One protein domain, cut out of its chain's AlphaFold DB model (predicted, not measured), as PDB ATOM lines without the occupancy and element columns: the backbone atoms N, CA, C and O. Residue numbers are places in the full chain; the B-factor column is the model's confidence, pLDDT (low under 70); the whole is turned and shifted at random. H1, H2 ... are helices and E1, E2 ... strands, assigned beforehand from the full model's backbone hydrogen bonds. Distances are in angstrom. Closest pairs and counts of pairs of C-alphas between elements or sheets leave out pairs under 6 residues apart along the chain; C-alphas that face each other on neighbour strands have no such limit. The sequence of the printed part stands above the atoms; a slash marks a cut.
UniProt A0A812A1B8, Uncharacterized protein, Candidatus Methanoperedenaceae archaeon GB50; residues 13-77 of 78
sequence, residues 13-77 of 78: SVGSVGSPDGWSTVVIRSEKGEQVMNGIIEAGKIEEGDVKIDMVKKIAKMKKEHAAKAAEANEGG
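This is residues 13 to 77 of the 78 residues of an uncharacterized protein of Candidatus Methanoperedenaceae archaeon GB50 (UniProt A0A812A1B8). A loose head, made of the small hairpin E1 and E2 and the short helix H1, leads into the long helix H2, from which residues 60 to 77 stick out as a free arm. The 65 printed residues run E1, E2, H1, H2, with E1 and E2 antiparallel, and the class is mostly helix. The whole is extended, with a radius of gyration of the C-alphas of 16.7 A and spans of 56 by 27 by 16 A.

E1, residues 13 to 15, and E2, residues 25 to 28, form a hairpin at 173 degrees; N 13 and O 27 are 2.9 A apart, within hydrogen-bond range. The closest C-alphas of E2 and H1, residues 31 to 42, are those of Ile 28 and Glu 34, 6.0 A apart. H2, residues 53 to 75, is apart from E1, E2 and H1. Every O i to N i+4 pair is within range in H1, and 18 of 19 in H2.

E1, 6.9 A long, begins at C-alpha 13 (-35.189, 38.955, -22.697). E2 measures 10.0 A, H1 16.3 A and H2 34.0 A, ending at C-alpha 75 (-54.203, 13.253, -23.194).

The farthest C-alphas, of Ala 43 and Gly 77, are 55.8 A apart. The printed part has no cut and no long link. Residues 74 to 77 have pLDDT under 70.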
ATOM      1  N   SER A  13     -33.961  39.191 -21.925       98.19
ATOM      2  CA  SER A  13     -35.189  38.955 -22.697       98.19
ATOM      3  C   SER A  13     -35.773  40.285 -23.150       98.19
ATOM      4  O   SER A  13     -35.903  41.186 -22.329       98.19
ATOM      5  N   VAL A  14     -36.145  40.410 -24.425       97.75
ATOM      6  CA  VAL A  14     -36.662  41.660 -25.011       97.75
ATOM      7  C   VAL A  14     -38.044  41.414 -25.610       97.75
ATOM      8  O   VAL A  14     -38.241  40.441 -26.336       97.75
ATOM      9  N   GLY A  15     -39.006  42.294 -25.329       97.44
ATOM     10  CA  GLY A  15     -40.351  42.228 -25.902       97.44
ATOM     11  C   GLY A  15     -41.102  43.553 -25.801       97.44
ATOM     12  O   GLY A  15     -40.680  44.451 -25.091       97.44
ATOM     13  N   SER A  16     -42.224  43.698 -26.505       97.38
ATOM     14  CA  SER A  16     -42.977  44.966 -26.556       97.38
ATOM     15  C   SER A  16     -43.975  45.154 -25.409       97.38
ATOM     16  O   SER A  16     -44.282  46.275 -25.013       97.38
ATOM     17  N   VAL A  17     -44.516  44.060 -24.864       97.69
ATOM     18  CA  VAL A  17     -45.559  44.119 -23.831       97.69
ATOM     19  C   VAL A  17     -45.039  44.838 -22.595       97.69
ATOM     20  O   VAL A  17     -43.990  44.486 -22.065       97.69
ATOM     21  N   GLY A  18     -45.820  45.793 -22.094       96.56
ATOM     22  CA  GLY A  18     -45.477  46.578 -20.908       96.56
ATOM     23  C   GLY A  18     -44.783  47.903 -21.221       96.56
ATOM     24  O   GLY A  18     -44.750  48.754 -20.336       96.56
ATOM     25  N   SER A  19     -44.336  48.110 -22.459       97.94
ATOM     26  CA  SER A  19     -43.730  49.358 -22.929       97.94
ATOM     27  C   SER A  19     -44.671  50.148 -23.846       97.94
ATOM     28  O   SER A  19     -45.601  49.571 -24.418       97.94
ATOM     29  N   PRO A  20     -44.474  51.473 -23.970       96.81
ATOM     30  CA  PRO A  20     -45.143  52.278 -24.989       96.81
ATOM     31  C   PRO A  20     -44.635  51.949 -26.404       96.81
ATOM     32  O   PRO A  20     -43.608  51.295 -26.582       96.81
ATOM     33  N   ASP A  21     -45.348  52.433 -27.421       95.88
ATOM     34  CA  ASP A  21     -44.951  52.257 -28.820       95.88
ATOM     35  C   ASP A  21     -43.562  52.858 -29.082       95.88
ATOM     36  O   ASP A  21     -43.237  53.953 -28.623       95.88
ATOM     37  N   GLY A  22     -42.734  52.118 -29.820       95.88
ATOM     38  CA  GLY A  22     -41.337  52.484 -30.076       95.88
ATOM     39  C   GLY A  22     -40.360  52.099 -28.960       95.88
ATOM     40  O   GLY A  22     -39.157  52.244 -29.152       95.88
ATOM     41  N   TRP A  23     -40.846  51.557 -27.839       97.69
ATOM     42  CA  TRP A  23     -40.025  51.075 -26.727       97.69
ATOM     43  C   TRP A  23     -40.091  49.555 -26.588       97.69
ATOM     44  O   TRP A  23     -40.990  48.888 -27.102       97.69
ATOM     45  N   SER A  24     -39.115  48.996 -25.875       97.81
ATOM     46  CA  SER A  24     -39.073  47.574 -25.536       97.81
ATOM     47  C   SER A  24     -38.940  47.382 -24.031       97.81
ATOM     48  O   SER A  24     -38.156  48.064 -23.376       97.81
ATOM     49  N   THR A  25     -39.655  46.397 -23.501       98.12
ATOM     50  CA  THR A  25     -39.443  45.850 -22.167       98.12
ATOM     51  C   THR A  25     -38.247  44.917 -22.236       98.12
ATOM     52  O   THR A  25     -38.263  43.941 -22.994       98.12
ATOM     53  N   VAL A  26     -37.233  45.181 -21.413       97.81
ATOM     54  CA  VAL A  26     -36.080  44.293 -21.259       97.81
ATOM     55  C   VAL A  26     -36.068  43.706 -19.852       97.81
ATOM     56  O   VAL A  26     -36.158  44.433 -18.868       97.81
ATOM     57  N   VAL A  27     -35.973  42.380 -19.752       97.50
ATOM     58  CA  VAL A  27     -35.819  41.660 -18.483       97.50
ATOM     59  C   VAL A  27     -34.395  41.135 -18.392       97.50
ATOM     60  O   VAL A  27     -33.967  40.347 -19.235       97.50
ATOM     61  N   ILE A  28     -33.687  41.562 -17.351       97.94
ATOM     62  CA  ILE A  28     -32.325  41.137 -17.023       97.94
ATOM     63  C   ILE A  28     -32.420  39.995 -16.010       97.94
ATOM     64  O   ILE A  28     -33.154  40.116 -15.027       97.94
ATOM     65  N   ARG A  29     -31.739  38.869 -16.258       97.44
ATOM     66  CA  ARG A  29     -31.865  37.664 -15.413       97.44
ATOM     67  C   ARG A  29     -30.558  37.179 -14.806       97.44
ATOM     68  O   ARG A  29     -30.580  36.666 -13.692       97.44
ATOM     69  N   SER A  30     -29.456  37.287 -15.538       98.31
ATOM     70  CA  SER A  30     -28.149  36.798 -15.098       98.31
ATOM     71  C   SER A  30     -27.173  37.940 -14.855       98.31
ATOM     72  O   SER A  30     -27.313  39.018 -15.432       98.31
ATOM     73  N   GLU A  31     -26.131  37.669 -14.064       98.31
ATOM     74  CA  GLU A  31     -25.028  38.611 -13.821       98.31
ATOM     75  C   GLU A  31     -24.374  39.067 -15.133       98.31
ATOM     76  O   GLU A  31     -24.052  40.239 -15.315       98.31
ATOM     77  N   LYS A  32     -24.232  38.151 -16.098       98.25
ATOM     78  CA  LYS A  32     -23.709  38.475 -17.428       98.25
ATOM     79  C   LYS A  32     -24.638  39.430 -18.182       98.25
ATOM     80  O   LYS A  32     -24.159  40.353 -18.838       98.25
ATOM     81  N   GLY A  33     -25.952  39.213 -18.105       98.25
ATOM     82  CA  GLY A  33     -26.943  40.112 -18.695       98.25
ATOM     83  C   GLY A  33     -26.891  41.507 -18.075       98.25
ATOM     84  O   GLY A  33     -26.921  42.498 -18.801       98.25
ATOM     85  N   GLU A  34     -26.748  41.585 -16.752       98.19
ATOM     86  CA  GLU A  34     -26.620  42.844 -16.012       98.19
ATOM     87  C   GLU A  34     -25.361  43.619 -16.414       98.19
ATOM     88  O   GLU A  34     -25.452  44.793 -16.761       98.19
ATOM     89  N   GLN A  35     -24.204  42.953 -16.478       98.31
ATOM     90  CA  GLN A  35     -22.950  43.567 -16.933       98.31
ATOM     91  C   GLN A  35     -23.070  44.158 -18.342       98.31
ATOM     92  O   GLN A  35     -22.616  45.275 -18.593       98.31
ATOM     93  N   VAL A  36     -23.694  43.418 -19.264       97.94
ATOM     94  CA  VAL A  36     -23.922  43.893 -20.633       97.94
ATOM     95  C   VAL A  36     -24.863  45.095 -20.640       97.94
ATOM     96  O   VAL A  36     -24.561  46.084 -21.304       97.94
ATOM     97  N   MET A  37     -25.977  45.037 -19.906       97.50
ATOM     98  CA  MET A  37     -26.948  46.130 -19.881       97.50
ATOM     99  C   MET A  37     -26.345  47.410 -19.297       97.50
ATOM    100  O   MET A  37     -26.447  48.464 -19.921       97.50
ATOM    101  N   ASN A  38     -25.649  47.307 -18.164       96.44
ATOM    102  CA  ASN A  38     -24.991  48.447 -17.530       96.44
ATOM    103  C   ASN A  38     -23.976  49.097 -18.480       96.44
ATOM    104  O   ASN A  38     -23.996  50.312 -18.647       96.44
ATOM    105  N   GLY A  39     -23.172  48.305 -19.200       97.50
ATOM    106  CA  GLY A  39     -22.239  48.843 -20.193       97.50
ATOM    107  C   GLY A  39     -22.921  49.584 -21.355       97.50
ATOM    108  O   GLY A  39     -22.384  50.568 -21.862       97.50
ATOM    109  N   ILE A  40     -24.114  49.153 -21.777       97.25
ATOM    110  CA  ILE A  40     -24.896  49.829 -22.827       97.25
ATOM    111  C   ILE A  40     -25.475  51.157 -22.306       97.25
ATOM    112  O   ILE A  40     -25.442  52.155 -23.037       97.25
ATOM    113  N   ILE A  41     -25.967  51.176 -21.061       95.62
ATOM    114  CA  ILE A  41     -26.481  52.379 -20.384       95.62
ATOM    115  C   ILE A  41     -25.352  53.398 -20.193       95.62
ATOM    116  O   ILE A  41     -25.483  54.547 -20.611       95.62
ATOM    117  N   GLU A  42     -24.209  52.974 -19.651       96.56
ATOM    118  CA  GLU A  42     -23.027  53.822 -19.449       96.56
ATOM    119  C   GLU A  42     -22.487  54.397 -20.765       96.56
ATOM    120  O   GLU A  42     -22.041  55.543 -20.818       96.56
ATOM    121  N   ALA A  43     -22.567  53.630 -21.857       97.56
ATOM    122  CA  ALA A  43     -22.193  54.091 -23.192       97.56
ATOM    123  C   ALA A  43     -23.228  55.037 -23.839       97.56
ATOM    124  O   ALA A  43     -23.022  55.462 -24.983       97.56
ATOM    125  N   GLY A  44     -24.338  55.338 -23.154       96.56
ATOM    126  CA  GLY A  44     -25.399  56.230 -23.624       96.56
ATOM    127  C   GLY A  44     -26.080  55.736 -24.899       96.56
ATOM    128  O   GLY A  44     -26.434  56.535 -25.763       96.56
ATOM    129  N   LYS A  45     -26.173  54.412 -25.084       96.81
ATOM    130  CA  LYS A  45     -26.720  53.801 -26.310       96.81
ATOM    131  C   LYS A  45     -28.218  53.546 -26.251       96.81
ATOM    132  O   LYS A  45     -28.815  53.293 -27.296       96.81
ATOM    133  N   ILE A  46     -28.797  53.584 -25.058       96.31
ATOM    134  CA  ILE A  46     -30.224  53.394 -24.823       96.31
ATOM    135  C   ILE A  46     -30.729  54.433 -23.832       96.31
ATOM    136  O   ILE A  46     -29.952  55.012 -23.073       96.31
ATOM    137  N   GLU A  47     -32.039  54.622 -23.841       94.00
ATOM    138  CA  GLU A  47     -32.764  55.407 -22.853       94.00
ATOM    139  C   GLU A  47     -33.568  54.455 -21.960       94.00
ATOM    140  O   GLU A  47     -33.996  53.384 -22.400       94.00
ATOM    141  N   GLU A  48     -33.760  54.840 -20.702       93.81
ATOM    142  CA  GLU A  48     -34.565  54.098 -19.734       93.81
ATOM    143  C   GLU A  48     -35.959  54.722 -19.621       93.81
ATOM    144  O   GLU A  48     -36.139  55.928 -19.791       93.81
ATOM    145  N   GLY A  49     -36.961  53.897 -19.326       94.25
ATOM    146  CA  GLY A  49     -38.345  54.342 -19.226       94.25
ATOM    147  C   GLY A  49     -39.203  53.401 -18.392       94.25
ATOM    148  O   GLY A  49     -38.768  52.326 -17.973       94.25
ATOM    149  N   ASP A  50     -40.445  53.813 -18.154       94.81
ATOM    150  CA  ASP A  50     -41.376  53.058 -17.321       94.81
ATOM    151  C   ASP A  50     -41.875  51.778 -18.004       94.81
ATOM    152  O   ASP A  50     -42.218  51.754 -19.190       94.81
ATOM    153  N   VAL A  51     -42.014  50.716 -17.207       97.00
ATOM    154  CA  VAL A  51     -42.542  49.420 -17.645       97.00
ATOM    155  C   VAL A  51     -43.773  49.043 -16.826       97.00
ATOM    156  O   VAL A  51     -43.737  48.949 -15.598       97.00
ATOM    157  N   LYS A  52     -44.875  48.717 -17.507       97.50
ATOM    158  CA  LYS A  52     -46.097  48.169 -16.894       97.50
ATOM    159  C   LYS A  52     -45.949  46.668 -16.636       97.50
ATOM    160  O   LYS A  52     -46.540  45.838 -17.332       97.50
ATOM    161  N   ILE A  53     -45.168  46.313 -15.616       96.38
ATOM    162  CA  ILE A  53     -44.814  44.915 -15.313       96.38
ATOM    163  C   ILE A  53     -46.026  44.007 -15.051       96.38
ATOM    164  O   ILE A  53     -45.994  42.818 -15.376       96.38
ATOM    165  N   ASP A  54     -47.127  44.552 -14.534       97.62
ATOM    166  CA  ASP A  54     -48.351  43.782 -14.292       97.62
ATOM    167  C   ASP A  54     -48.968  43.242 -15.585       97.62
ATOM    168  O   ASP A  54     -49.497  42.128 -15.604       97.62
ATOM    169  N   MET A  55     -48.843  43.977 -16.698       97.38
ATOM    170  CA  MET A  55     -49.283  43.491 -18.008       97.38
ATOM    171  C   MET A  55     -48.430  42.306 -18.468       97.38
ATOM    172  O   MET A  55     -48.978  41.298 -18.916       97.38
ATOM    173  N   VAL A  56     -47.108  42.387 -18.291       97.50
ATOM    174  CA  VAL A  56     -46.172  41.301 -18.628       97.50
ATOM    175  C   VAL A  56     -46.507  40.041 -17.828       97.50
ATOM    176  O   VAL A  56     -46.687  38.966 -18.405       97.50
ATOM    177  N   LYS A  57     -46.682  40.177 -16.507       97.50
ATOM    178  CA  LYS A  57     -47.059  39.069 -15.614       97.50
ATOM    179  C   LYS A  57     -48.409  38.462 -15.994       97.50
ATOM    180  O   LYS A  57     -48.541  37.238 -16.013       97.50
ATOM    181  N   LYS A  58     -49.401  39.293 -16.330       98.06
ATOM    182  CA  LYS A  58     -50.731  38.833 -16.747       98.06
ATOM    183  C   LYS A  58     -50.656  37.966 -18.004       98.06
ATOM    184  O   LYS A  58     -51.231  36.881 -18.016       98.06
ATOM    185  N   ILE A  59     -49.939  38.406 -19.039       97.56
ATOM    186  CA  ILE A  59     -49.816  37.631 -20.284       97.56
ATOM    187  C   ILE A  59     -48.996  36.356 -20.069       97.56
ATOM    188  O   ILE A  59     -49.406  35.291 -20.533       97.56
ATOM    189  N   ALA A  60     -47.908  36.424 -19.297       97.50
ATOM    190  CA  ALA A  60     -47.129  35.241 -18.944       97.50
ATOM    191  C   ALA A  60     -47.987  34.176 -18.238       97.50
ATOM    192  O   ALA A  60     -47.929  32.998 -18.589       97.50
ATOM    193  N   LYS A  61     -48.837  34.596 -17.292       97.62
ATOM    194  CA  LYS A  61     -49.783  33.709 -16.603       97.62
ATOM    195  C   LYS A  61     -50.791  33.084 -17.571       97.62
ATOM    196  O   LYS A  61     -50.935  31.865 -17.572       97.62
ATOM    197  N   MET A  62     -51.421  33.884 -18.436       97.38
ATOM    198  CA  MET A  62     -52.379  33.374 -19.428       97.38
ATOM    199  C   MET A  62     -51.746  32.329 -20.359       97.38
ATOM    200  O   MET A  62     -52.368  31.305 -20.634       97.38
ATOM    201  N   LYS A  63     -50.493  32.532 -20.802       96.50
ATOM    202  CA  LYS A  63     -49.776  31.533 -21.613       96.50
ATOM    203  C   LYS A  63     -49.622  30.208 -20.867       96.50
ATOM    204  O   LYS A  63     -49.905  29.165 -21.449       96.50
ATOM    205  N   LYS A  64     -49.206  30.244 -19.596       96.12
ATOM    206  CA  LYS A  64     -49.041  29.044 -18.757       96.12
ATOM    207  C   LYS A  64     -50.369  28.308 -18.554       96.12
ATOM    208  O   LYS A  64     -50.413  27.092 -18.693       96.12
ATOM    209  N   GLU A  65     -51.458  29.034 -18.311       96.56
ATOM    210  CA  GLU A  65     -52.799  28.451 -18.151       96.56
ATOM    211  C   GLU A  65     -53.322  27.810 -19.444       96.56
ATOM    212  O   GLU A  65     -53.842  26.697 -19.417       96.56
ATOM    213  N   HIS A  66     -53.166  28.478 -20.590       95.31
ATOM    214  CA  HIS A  66     -53.540  27.905 -21.888       95.31
ATOM    215  C   HIS A  66     -52.690  26.677 -22.221       95.31
ATOM    216  O   HIS A  66     -53.199  25.688 -22.749       95.31
ATOM    217  N   ALA A  67     -51.407  26.732 -21.864       95.19
ATOM    218  CA  ALA A  67     -50.480  25.635 -22.036       95.19
ATOM    219  C   ALA A  67     -50.790  24.423 -21.145       95.19
ATOM    220  O   ALA A  67     -50.503  23.303 -21.549       95.19
ATOM    221  N   ALA A  68     -51.384  24.616 -19.967       92.94
ATOM    222  CA  ALA A  68     -51.876  23.508 -19.150       92.94
ATOM    223  C   ALA A  68     -53.127  22.878 -19.782       92.94
ATOM    224  O   ALA A  68     -53.141  21.686 -20.072       92.94
ATOM    225  N   LYS A  69     -54.132  23.700 -20.120       92.31
ATOM    226  CA  LYS A  69     -55.415  23.224 -20.669       92.31
ATOM    227  C   LYS A  69     -55.268  22.421 -21.954       92.31
ATOM    228  O   LYS A  69     -55.896  21.384 -22.119       92.31
ATOM    229  N   ALA A  70     -54.456  22.896 -22.896       90.75
ATOM    230  CA  ALA A  70     -54.281  22.147 -24.133       90.75
ATOM    231  C   ALA A  70     -53.366  20.912 -23.946       90.75
ATOM    232  O   ALA A  70     -53.288  20.095 -24.854       90.75
ATOM    233  N   ALA A  71     -52.634  20.772 -22.830       87.38
ATOM    234  CA  ALA A  71     -51.854  19.567 -22.560       87.38
ATOM    235  C   ALA A  71     -52.817  18.469 -22.105       87.38
ATOM    236  O   ALA A  71     -52.840  17.408 -22.713       87.38
ATOM    237  N   GLU A  72     -53.716  18.809 -21.176       84.38
ATOM    238  CA  GLU A  72     -54.830  17.959 -20.733       84.38
ATOM    239  C   GLU A  72     -55.733  17.531 -21.907       84.38
ATOM    240  O   GLU A  72     -56.110  16.368 -22.020       84.38
ATOM    241  N   ALA A  73     -56.040  18.442 -22.840       79.38
ATOM    242  CA  ALA A  73     -56.867  18.128 -24.010       79.38
ATOM    243  C   ALA A  73     -56.215  17.144 -25.005       79.38
ATOM    244  O   ALA A  73     -56.931  16.508 -25.774       79.38
ATOM    245  N   ASN A  74     -54.883  17.018 -25.007       66.12
ATOM    246  CA  ASN A  74     -54.171  16.066 -25.866       66.12
ATOM    247  C   ASN A  74     -54.037  14.671 -25.227       66.12
ATOM    248  O   ASN A  74     -53.728  13.722 -25.938       66.12
ATOM    249  N   GLU A  75     -54.273  14.533 -23.919       60.47
ATOM    250  CA  GLU A  75     -54.203  13.253 -23.194       60.47
ATOM    251  C   GLU A  75     -55.534  12.475 -23.216       60.47
ATOM    252  O   GLU A  75     -55.558  11.287 -22.921       60.47
ATOM    253  N   GLY A  76     -56.648  13.115 -23.596       57.28
ATOM    254  CA  GLY A  76     -57.981  12.494 -23.673       57.28
ATOM    255  C   GLY A  76     -58.338  11.843 -25.017       57.28
ATOM    256  O   GLY A  76     -59.509  11.543 -25.243       57.28
ATOM    257  N   GLY A  77     -57.371  11.691 -25.925       53.44
ATOM    258  CA  GLY A  77     -57.549  11.068 -27.236       53.44
ATOM    259  C   GLY A  77     -56.738   9.783 -27.360       53.44
ATOM    260  O   GLY A  77     -55.663   9.807 -27.954       53.44
TER     261      GLY A  77